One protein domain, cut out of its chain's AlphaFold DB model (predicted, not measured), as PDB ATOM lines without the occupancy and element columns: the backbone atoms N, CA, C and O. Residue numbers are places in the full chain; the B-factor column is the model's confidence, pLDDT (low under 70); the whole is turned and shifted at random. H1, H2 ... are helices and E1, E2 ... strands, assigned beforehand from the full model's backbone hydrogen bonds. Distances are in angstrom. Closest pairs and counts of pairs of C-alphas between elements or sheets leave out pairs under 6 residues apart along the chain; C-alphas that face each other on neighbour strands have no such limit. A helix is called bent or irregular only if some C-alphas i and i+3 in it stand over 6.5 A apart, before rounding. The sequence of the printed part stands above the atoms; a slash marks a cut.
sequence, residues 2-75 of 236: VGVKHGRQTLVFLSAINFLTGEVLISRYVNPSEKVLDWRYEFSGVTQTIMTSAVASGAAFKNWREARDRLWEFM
ATOM      1  N   VAL A   2     135.331 121.003 137.488       96.56
ATOM      2  CA  VAL A   2     136.042 122.307 137.456       96.56
ATOM      3  C   VAL A   2     135.333 123.331 136.571       96.56
ATOM      4  O   VAL A   2     134.512 122.964 135.732       96.56
ATOM      5  N   GLY A   3     135.646 124.617 136.746       96.44
ATOM      6  CA  GLY A   3     135.048 125.731 136.012       96.44
ATOM      7  C   GLY A   3     135.697 126.004 134.650       96.44
ATOM      8  O   GLY A   3     136.922 126.096 134.521       96.44
ATOM      9  N   VAL A   4     134.860 126.205 133.630       95.62
ATOM     10  CA  VAL A   4     135.259 126.600 132.269       95.62
ATOM     11  C   VAL A   4     134.536 127.887 131.837       95.62
ATOM     12  O   VAL A   4     133.849 128.540 132.625       95.62
ATOM     13  N   LYS A   5     134.722 128.313 130.581       93.94
ATOM     14  CA  LYS A   5     134.120 129.547 130.045       93.94
ATOM     15  C   LYS A   5     132.592 129.578 130.199       93.94
ATOM     16  O   LYS A   5     131.921 128.553 130.117       93.94
ATOM     17  N   HIS A   6     132.054 130.793 130.325       92.12
ATOM     18  CA  HIS A   6     130.614 131.078 130.425       92.12
ATOM     19  C   HIS A   6     129.926 130.460 131.655       92.12
ATOM     20  O   HIS A   6     128.747 130.131 131.596       92.12
ATOM     21  N   GLY A   7     130.659 130.276 132.759       88.12
ATOM     22  CA  GLY A   7     130.106 129.729 134.005       88.12
ATOM     23  C   GLY A   7     129.764 128.237 133.946       88.12
ATOM     24  O   GLY A   7     129.180 127.711 134.889       88.12
ATOM     25  N   ARG A   8     130.131 127.548 132.858       92.81
ATOM     26  CA  ARG A   8     129.947 126.102 132.719       92.81
ATOM     27  C   ARG A   8     130.986 125.336 133.529       92.81
ATOM     28  O   ARG A   8     132.007 125.883 133.951       92.81
ATOM     29  N   GLN A   9     130.732 124.044 133.697       95.19
ATOM     30  CA  GLN A   9     131.631 123.120 134.374       95.19
ATOM     31  C   GLN A   9     132.039 121.978 133.445       95.19
ATOM     32  O   GLN A   9     131.389 121.727 132.429       95.19
ATOM     33  N   THR A  10     133.133 121.301 133.778       96.12
ATOM     34  CA  THR A  10     133.573 120.093 133.077       96.12
ATOM     35  C   THR A  10     134.110 119.043 134.050       96.12
ATOM     36  O   THR A  10     134.511 119.351 135.181       96.12
ATOM     37  N   LEU A  11     134.086 117.789 133.605       97.25
ATOM     38  CA  LEU A  11     134.535 116.623 134.354       97.25
ATOM     39  C   LEU A  11     136.068 116.556 134.378       97.25
ATOM     40  O   LEU A  11     136.706 116.722 133.340       97.25
ATOM     41  N   VAL A  12     136.642 116.292 135.555       97.44
ATOM     42  CA  VAL A  12     138.099 116.097 135.738       97.44
ATOM     43  C   VAL A  12     138.464 114.816 136.475       97.44
ATOM     44  O   VAL A  12     139.618 114.402 136.453       97.44
ATOM     45  N   PHE A  13     137.494 114.189 137.126       97.50
ATOM     46  CA  PHE A  13     137.665 112.945 137.855       97.50
ATOM     47  C   PHE A  13     136.316 112.242 137.895       97.50
ATOM     48  O   PHE A  13     135.297 112.916 138.058       97.50
ATOM     49  N   LEU A  14     136.313 110.928 137.716       97.94
ATOM     50  CA  LEU A  14     135.123 110.090 137.776       97.94
ATOM     51  C   LEU A  14     135.395 108.915 138.711       97.94
ATOM     52  O   LEU A  14     136.364 108.184 138.501       97.94
ATOM     53  N   SER A  15     134.507 108.723 139.684       98.06
ATOM     54  CA  SER A  15     134.459 107.526 140.520       98.06
ATOM     55  C   SER A  15     133.093 106.860 140.389       98.06
ATOM     56  O   SER A  15     132.067 107.534 140.409       98.06
ATOM     57  N   ALA A  16     133.085 105.540 140.243       98.38
ATOM     58  CA  ALA A  16     131.897 104.705 140.220       98.38
ATOM     59  C   ALA A  16     132.190 103.406 140.971       98.38
ATOM     60  O   ALA A  16     133.241 102.791 140.775       98.38
ATOM     61  N   ILE A  17     131.246 102.989 141.810       98.56
ATOM     62  CA  ILE A  17     131.329 101.759 142.595       98.56
ATOM     63  C   ILE A  17     130.083 100.909 142.362       98.56
ATOM     64  O   ILE A  17     129.003 101.430 142.072       98.56
ATOM     65  N   ASN A  18     130.213  99.600 142.524       98.31
ATOM     66  CA  ASN A  18     129.078  98.700 142.556       98.31
ATOM     67  C   ASN A  18     128.309  98.898 143.871       98.31
ATOM     68  O   ASN A  18     128.845  98.708 144.962       98.31
ATOM     69  N   PHE A  19     127.029  99.259 143.775       98.00
ATOM     70  CA  PHE A  19     126.208  99.555 144.950       98.00
ATOM     71  C   PHE A  19     126.048  98.360 145.901       98.00
ATOM     72  O   PHE A  19     125.970  98.552 147.109       98.00
ATOM     73  N   LEU A  20     125.994  97.126 145.403       96.06
ATOM     74  CA  LEU A  20     125.782  95.966 146.268       96.06
ATOM     75  C   LEU A  20     127.098  95.499 146.882       96.06
ATOM     76  O   LEU A  20     127.172  95.352 148.100       96.06
ATOM     77  N   THR A  21     128.130  95.323 146.059       97.06
ATOM     78  CA  THR A  21     129.399  94.715 146.488       97.06
ATOM     79  C   THR A  21     130.401  95.712 147.055       97.06
ATOM     80  O   THR A  21     131.321  95.293 147.738       97.06
ATOM     81  N   GLY A  22     130.256  97.010 146.773       94.75
ATOM     82  CA  GLY A  22     131.265  98.020 147.106       94.75
ATOM     83  C   GLY A  22     132.446  98.059 146.132       94.75
ATOM     84  O   GLY A  22     133.266  98.958 146.225       94.75
ATOM     85  N   GLU A  23     132.523  97.147 145.159       97.69
ATOM     86  CA  GLU A  23     133.637  97.077 144.208       97.69
ATOM     87  C   GLU A  23     133.838  98.397 143.450       97.69
ATOM     88  O   GLU A  23     132.889  98.967 142.907       97.69
ATOM     89  N   VAL A  24     135.084  98.866 143.362       98.31
ATOM     90  CA  VAL A  24     135.434 100.051 142.572       98.31
ATOM     91  C   VAL A  24     135.447  99.691 141.088       98.31
ATOM     92  O   VAL A  24     136.315  98.957 140.629       98.31
ATOM     93  N   LEU A  25     134.508 100.253 140.329       98.12
ATOM     94  CA  LEU A  25     134.381 100.020 138.886       98.12
ATOM     95  C   LEU A  25     135.236 101.015 138.096       98.12
ATOM     96  O   LEU A  25     135.923 100.657 137.141       98.12
ATOM     97  N   ILE A  26     135.203 102.287 138.504       98.31
ATOM     98  CA  ILE A  26     135.989 103.376 137.916       98.31
ATOM     99  C   ILE A  26     136.478 104.277 139.051       98.31
ATOM    100  O   ILE A  26     135.709 104.636 139.933       98.31
ATOM    101  N   SER A  27     137.743 104.681 139.018       97.31
ATOM    102  CA  SER A  27     138.276 105.788 139.822       97.31
ATOM    103  C   SER A  27     139.442 106.389 139.046       97.31
ATOM    104  O   SER A  27     140.531 105.816 139.010       97.31
ATOM    105  N   ARG A  28     139.181 107.445 138.266       97.62
ATOM    106  CA  ARG A  28     140.153 107.920 137.271       97.62
ATOM    107  C   ARG A  28     140.007 109.394 136.912       97.62
ATOM    108  O   ARG A  28     138.899 109.921 136.814       97.62
ATOM    109  N   TYR A  29     141.141 110.030 136.604       98.44
ATOM    110  CA  TYR A  29     141.181 111.373 136.029       98.44
ATOM    111  C   TYR A  29     140.529 111.421 134.643       98.44
ATOM    112  O   TYR A  29     140.552 110.459 133.873       98.44
ATOM    113  N   VAL A  30     139.999 112.589 134.296       98.38
ATOM    114  CA  VAL A  30     139.407 112.881 132.990       98.38
ATOM    115  C   VAL A  30     140.038 114.154 132.454       98.38
ATOM    116  O   VAL A  30     139.902 115.217 133.054       98.38
ATOM    117  N   ASN A  31     140.722 114.069 131.316       98.06
ATOM    118  CA  ASN A  31     141.350 115.240 130.726       98.06
ATOM    119  C   ASN A  31     140.278 116.206 130.177       98.06
ATOM    120  O   ASN A  31     139.525 115.835 129.266       98.06
ATOM    121  N   PRO A  32     140.169 117.440 130.699       96.19
ATOM    122  CA  PRO A  32     139.162 118.382 130.241       96.19
ATOM    123  C   PRO A  32     139.424 118.783 128.783       96.19
ATOM    124  O   PRO A  32     140.504 119.238 128.418       96.19
ATOM    125  N   SER A  33     138.410 118.646 127.923       92.94
ATOM    126  CA  SER A  33     138.522 119.028 126.501       92.94
ATOM    127  C   SER A  33     138.552 120.540 126.280       92.94
ATOM    128  O   SER A  33     138.920 121.013 125.207       92.94
ATOM    129  N   GLU A  34     138.123 121.303 127.280       93.25
ATOM    130  CA  GLU A  34     138.070 122.757 127.255       93.25
ATOM    131  C   GLU A  34     139.120 123.352 128.191       93.25
ATOM    132  O   GLU A  34     139.521 122.739 129.179       93.25
ATOM    133  N   LYS A  35     139.531 124.594 127.918       95.12
ATOM    134  CA  LYS A  35     140.437 125.318 128.811       95.12
ATOM    135  C   LYS A  35     139.764 125.553 130.167       95.12
ATOM    136  O   LYS A  35     138.789 126.305 130.247       95.12
ATOM    137  N   VAL A  36     140.343 124.975 131.215       97.25
ATOM    138  CA  VAL A  36     139.959 125.219 132.610       97.25
ATOM    139  C   VAL A  36     140.332 126.649 132.998       97.25
ATOM    140  O   VAL A  36     141.449 127.100 132.739       97.25
ATOM    141  N   LEU A  37     139.369 127.376 133.568       97.00
ATOM    142  CA  LEU A  37     139.565 128.734 134.089       97.00
ATOM    143  C   LEU A  37     139.718 128.744 135.608       97.00
ATOM    144  O   LEU A  37     140.405 129.608 136.140       97.00
ATOM    145  N   ASP A  38     139.080 127.789 136.276       96.69
ATOM    146  CA  ASP A  38     139.082 127.651 137.724       96.69
ATOM    147  C   ASP A  38     139.064 126.163 138.082       96.69
ATOM    148  O   ASP A  38     138.099 125.458 137.785       96.69
ATOM    149  N   TRP A  39     140.141 125.685 138.700       95.69
ATOM    150  CA  TRP A  39     140.285 124.286 139.106       95.69
ATOM    151  C   TRP A  39     139.485 123.934 140.357       95.69
ATOM    152  O   TRP A  39     139.299 122.749 140.614       95.69
ATOM    153  N   ARG A  40     138.994 124.921 141.122       93.88
ATOM    154  CA  ARG A  40     138.221 124.694 142.353       93.88
ATOM    155  C   ARG A  40     138.900 123.698 143.287       93.88
ATOM    156  O   ARG A  40     138.263 122.749 143.725       93.88
ATOM    157  N   TYR A  41     140.199 123.867 143.513       92.56
ATOM    158  CA  TYR A  41     141.034 122.860 144.174       92.56
ATOM    159  C   TYR A  41     140.472 122.410 145.531       92.56
ATOM    160  O   TYR A  41     140.438 121.216 145.797       92.56
ATOM    161  N   GLU A  42     139.929 123.341 146.319       89.25
ATOM    162  CA  GLU A  42     139.281 123.070 147.615       89.25
ATOM    163  C   GLU A  42     138.098 122.091 147.527       89.25
ATOM    164  O   GLU A  42     137.730 121.482 148.520       89.25
ATOM    165  N   PHE A  43     137.518 121.909 146.340       90.00
ATOM    166  CA  PHE A  43     136.430 120.963 146.093       90.00
ATOM    167  C   PHE A  43     136.871 119.797 145.211       90.00
ATOM    168  O   PHE A  43     136.453 118.669 145.420       90.00
ATOM    169  N   SER A  44     137.686 120.050 144.187       91.38
ATOM    170  CA  SER A  44     138.035 119.050 143.177       91.38
ATOM    171  C   SER A  44     139.240 118.193 143.549       91.38
ATOM    172  O   SER A  44     139.394 117.121 142.975       91.38
ATOM    173  N   GLY A  45     140.134 118.705 144.400       92.50
ATOM    174  CA  GLY A  45     141.444 118.117 144.681       92.50
ATOM    175  C   GLY A  45     142.385 118.008 143.480       92.50
ATOM    176  O   GLY A  45     143.447 117.394 143.565       92.50
ATOM    177  N   VAL A  46     142.037 118.614 142.337       94.19
ATOM    178  CA  VAL A  46     142.810 118.511 141.093       94.19
ATOM    179  C   VAL A  46     143.433 119.854 140.741       94.19
ATOM    180  O   VAL A  46     142.749 120.871 140.642       94.19
ATOM    181  N   THR A  47     144.739 119.854 140.475       95.19
ATOM    182  CA  THR A  47     145.458 120.997 139.893       95.19
ATOM    183  C   THR A  47     145.821 120.731 138.433       95.19
ATOM    184  O   THR A  47     145.832 119.589 137.969       95.19
ATOM    185  N   GLN A  48     146.197 121.785 137.701       96.50
ATOM    186  CA  GLN A  48     146.713 121.638 136.340       96.50
ATOM    187  C   GLN A  48     147.942 120.721 136.273       96.50
ATOM    188  O   GLN A  48     148.068 119.936 135.332       96.50
ATOM    189  N   THR A  49     148.838 120.813 137.257       97.00
ATOM    190  CA  THR A  49     150.046 119.985 137.326       97.00
ATOM    191  C   THR A  49     149.683 118.516 137.509       97.00
ATOM    192  O   THR A  49     150.144 117.691 136.729       97.00
ATOM    193  N   ILE A  50     148.785 118.208 138.455       96.00
ATOM    194  CA  ILE A  50     148.283 116.844 138.687       96.00
ATOM    195  C   ILE A  50     147.658 116.280 137.407       96.00
ATOM    196  O   ILE A  50     148.026 115.194 136.970       96.00
ATOM    197  N   MET A  51     146.775 117.041 136.751       97.81
ATOM    198  CA  MET A  51     146.143 116.599 135.504       97.81
ATOM    199  C   MET A  51     147.169 116.370 134.384       97.81
ATOM    200  O   MET A  51     147.064 115.402 133.636       97.81
ATOM    201  N   THR A  52     148.186 117.227 134.271       97.25
ATOM    202  CA  THR A  52     149.247 117.073 133.263       97.25
ATOM    203  C   THR A  52     150.046 115.791 133.499       97.25
ATOM    204  O   THR A  52     150.268 115.033 132.553       97.25
ATOM    205  N   SER A  53     150.418 115.511 134.751       97.62
ATOM    206  CA  SER A  53     151.092 114.266 135.132       97.62
ATOM    207  C   SER A  53     150.215 113.042 134.867       97.62
ATOM    208  O   SER A  53     150.687 112.081 134.265       97.62
ATOM    209  N   ALA A  54     148.926 113.099 135.222       97.31
ATOM    210  CA  ALA A  54     147.973 112.016 134.986       97.31
ATOM    211  C   ALA A  54     147.769 111.721 133.490       97.31
ATOM    212  O   ALA A  54     147.638 110.566 133.090       97.31
ATOM    213  N   VAL A  55     147.765 112.745 132.634       97.56
ATOM    214  CA  VAL A  55     147.722 112.551 131.176       97.56
ATOM    215  C   VAL A  55     149.019 111.915 130.674       97.56
ATOM    216  O   VAL A  55     148.963 110.988 129.868       97.56
ATOM    217  N   ALA A  56     150.177 112.374 131.154       97.25
ATOM    218  CA  ALA A  56     151.481 111.866 130.725       97.25
ATOM    219  C   ALA A  56     151.723 110.403 131.136       97.25
ATOM    220  O   ALA A  56     152.301 109.644 130.360       97.25
ATOM    221  N   SER A  57     151.257 109.993 132.319       97.12
ATOM    222  CA  SER A  57     151.351 108.608 132.805       97.12
ATOM    223  C   SER A  57     150.281 107.679 132.225       97.12
ATOM    224  O   SER A  57     150.307 106.474 132.460       97.12
ATOM    225  N   GLY A  58     149.316 108.223 131.477       96.06
ATOM    226  CA  GLY A  58     148.161 107.477 130.992       96.06
ATOM    227  C   GLY A  58     147.108 107.208 132.068       96.06
ATOM    228  O   GLY A  58     146.160 106.483 131.795       96.06
ATOM    229  N   ALA A  59     147.206 107.795 133.262       96.44
ATOM    230  CA  ALA A  59     146.216 107.678 134.336       96.44
ATOM    231  C   ALA A  59     144.919 108.478 134.092       96.44
ATOM    232  O   ALA A  59     143.990 108.369 134.885       96.44
ATOM    233  N   ALA A  60     144.794 109.233 132.995       98.06
ATOM    234  CA  ALA A  60     143.581 109.978 132.645       98.06
ATOM    235  C   ALA A  60     142.871 109.425 131.398       98.06
ATOM    236  O   ALA A  60     143.514 109.073 130.411       98.06
ATOM    237  N   PHE A  61     141.535 109.426 131.406       98.50
ATOM    238  CA  PHE A  61     140.755 109.320 130.171       98.50
ATOM    239  C   PHE A  61     140.985 110.552 129.293       98.50
ATOM    240  O   PHE A  61     141.180 111.666 129.788       98.50
ATOM    241  N   LYS A  62     140.913 110.379 127.972       97.75
ATOM    242  CA  LYS A  62     141.173 111.433 126.984       97.75
ATOM    243  C   LYS A  62     140.207 112.607 127.105       97.75
ATOM    244  O   LYS A  62     140.581 113.729 126.769       97.75
ATOM    245  N   ASN A  63     138.954 112.342 127.472       97.50
ATOM    246  CA  ASN A  63     137.900 113.338 127.658       97.50
ATOM    247  C   ASN A  63     136.667 112.730 128.343       97.50
ATOM    248  O   ASN A  63     136.599 111.525 128.579       97.50
ATOM    249  N   TRP A  64     135.665 113.572 128.614       97.62
ATOM    250  CA  TRP A  64     134.406 113.168 129.242       97.62
ATOM    251  C   TRP A  64     133.602 112.144 128.428       97.62
ATOM    252  O   TRP A  64     132.885 111.347 129.022       97.62
ATOM    253  N   ARG A  65     133.725 112.127 127.090       98.25
ATOM    254  CA  ARG A  65     133.020 111.142 126.251       98.25
ATOM    255  C   ARG A  65     133.610 109.760 126.459       98.25
ATOM    256  O   ARG A  65     132.852 108.834 126.680       98.25
ATOM    257  N   GLU A  66     134.939 109.646 126.479       98.31
ATOM    258  CA  GLU A  66     135.584 108.372 126.807       98.31
ATOM    259  C   GLU A  66     135.227 107.925 128.228       98.31
ATOM    260  O   GLU A  66     134.863 106.772 128.414       98.31
ATOM    261  N   ALA A  67     135.267 108.827 129.216       98.31
ATOM    262  CA  ALA A  67     134.875 108.493 130.587       98.31
ATOM    263  C   ALA A  67     133.433 107.954 130.663       98.31
ATOM    264  O   ALA A  67     133.180 106.955 131.331       98.31
ATOM    265  N   ARG A  68     132.500 108.578 129.933       98.12
ATOM    266  CA  ARG A  68     131.118 108.108 129.800       98.12
ATOM    267  C   ARG A  68     131.025 106.758 129.098       98.12
ATOM    268  O   ARG A  68     130.290 105.898 129.561       98.12
ATOM    269  N   ASP A  69     131.741 106.581 127.994       98.31
ATOM    270  CA  ASP A  69     131.705 105.333 127.235       98.31
ATOM    271  C   ASP A  69     132.213 104.169 128.109       98.31
ATOM    272  O   ASP A  69     131.601 103.107 128.103       98.31
ATOM    273  N   ARG A  70     133.235 104.398 128.955       98.38
ATOM    274  CA  ARG A  70     133.670 103.418 129.969       98.38
ATOM    275  C   ARG A  70     132.634 103.187 131.060       98.38
ATOM    276  O   ARG A  70     132.475 102.063 131.509       98.38
ATOM    277  N   LEU A  71     131.926 104.228 131.500       98.06
ATOM    278  CA  LEU A  71     130.844 104.068 132.472       98.06
ATOM    279  C   LEU A  71     129.726 103.174 131.914       98.06
ATOM    280  O   LEU A  71     129.236 102.301 132.624       98.06
ATOM    281  N   TRP A  72     129.373 103.334 130.635       97.94
ATOM    282  CA  TRP A  72     128.374 102.508 129.946       97.94
ATOM    283  C   TRP A  72     128.766 101.035 129.780       97.94
ATOM    284  O   TRP A  72     127.893 100.214 129.529       97.94
ATOM    285  N   GLU A  73     130.033 100.658 129.968       98.19
ATOM    286  CA  GLU A  73     130.421  99.239 130.024       98.19
ATOM    287  C   GLU A  73     129.852  98.535 131.271       98.19
ATOM    288  O   GLU A  73     129.700  97.315 131.272       98.19
ATOM    289  N   PHE A  74     129.492  99.299 132.311       97.69
ATOM    290  CA  PHE A  74     128.972  98.790 133.585       97.69
ATOM    291  C   PHE A  74     127.478  99.041 133.801       97.69
ATOM    292  O   PHE A  74     126.935  98.622 134.823       97.69
ATOM    293  N   MET A  75     126.810  99.755 132.892       96.62
ATOM    294  CA  MET A  75     125.413 100.138 133.071       96.62
ATOM    295  C   MET A  75     124.630 100.162 131.763       96.62
ATOM    296  O   MET A  75     125.155 100.451 130.693       96.62
TER     297      MET A  75
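AT A GLANCE: This is residues 2 to 75 of the 236 residues of the protein "Exonuclease, RNase T/DNA polymerase III" of Penicillium patulum (UniProt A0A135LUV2). A two-stranded hairpin, E1 and E2, has the helix H3 lying lengthwise over one of its faces, while the loops of residues 2 to 12 and 31 to 40 and the small helices H1 and H2 gather about the end where E1 begins and E2 ends. The hairpin's turn, residues 18 to 23, lies at one end of the longest axis, and the loop about His 6 lies at the other. The printed part has 74 residues, with two named strands and three named helices in the order E1, E2, H1, H2, H3; the sheet E1 - E2 is antiparallel. The class is mixed, helices and strands, though under half of the residues are in named elements. The whole is compact, with a radius of gyration of the C-alphas of 12.9 A, and its C-alphas span 37 by 27 by 23 A.

HOW THE PARTS SIT: The printed part begins with a stretch that pairs with itself: residues 2 to 3 pair with residues 9 to 10, antiparallel. Strand E1, residues 13 to 17, and strand E2, residues 24 to 30, follow as a hairpin, antiparallel with 173 degrees between their N-to-C directions. Of the C-alphas that face each other, 13 and 29 are 4.3 A apart and 15 and 27 are also 4.3 A apart. Across this pair, N 14 and O 28 are within hydrogen-bond range at 2.9 A, as are N 16 and O 26 at 2.8 A. Helix H1, residues 41 to 44, is only just apart from E1, with the closest C-alphas 8.1 A from each other. Helix H2, residues 48 to 56, is apart from H1 and from E1. The closest C-alphas of E2 and H2 are those of Tyr 29 and Ala 54, 6.9 A apart. After H2, residues 60 to 61 pair in parallel with residues 29 to 30 of E2. Helix H3, residues 64 to 72, comes closest to E2 at the C-alphas of Val 30 and Trp 64, 6.3 A apart. Its closest C-alphas to E1 are those of Leu 14 and Ala 67, 7.4 A apart. H3 is apart from H1 and from H2. In H2 and H3 each O i to N i+4 pair is within hydrogen-bond range, and H1, with four residues, is too short for such a pair.

IN THESE COORDINATES: E1 runs from Phe 13, whose C-alpha is at (137.665, 112.945, 137.855), to Ile 17, 13.7 A from first to last C-alpha. E2 runs from Val 24 to Val 30 and is the longest strand, with seven residues and 16.5 A; its C-alpha 30 is at (139.407, 112.881, 132.990). H1, from Tyr 41 to Ser 44, measures 5.0 A. H2, from Gln 48 to Ala 56, measures 12.2 A. H3 begins at Trp 64 and ends at Trp 72, with C-alpha 72 at (128.374, 102.508, 129.946), and measures 12.3 A. No helix is bent or irregular.

THE WHOLE: The two C-alphas farthest apart are those of His 6 and Thr 21, at 39.8 A. The first and last printed C-alphas, of Val 2 and Met 75, are 25.0 A apart. The printed part has no cut. The link from H1 to H2 is tight, those from E1 to E2, from E2 to H1 and from H2 to H3 are short, and no link is long. The mean pLDDT of the printed part is 96.4, and no printed residue is under 70; H1 has a mean of 91.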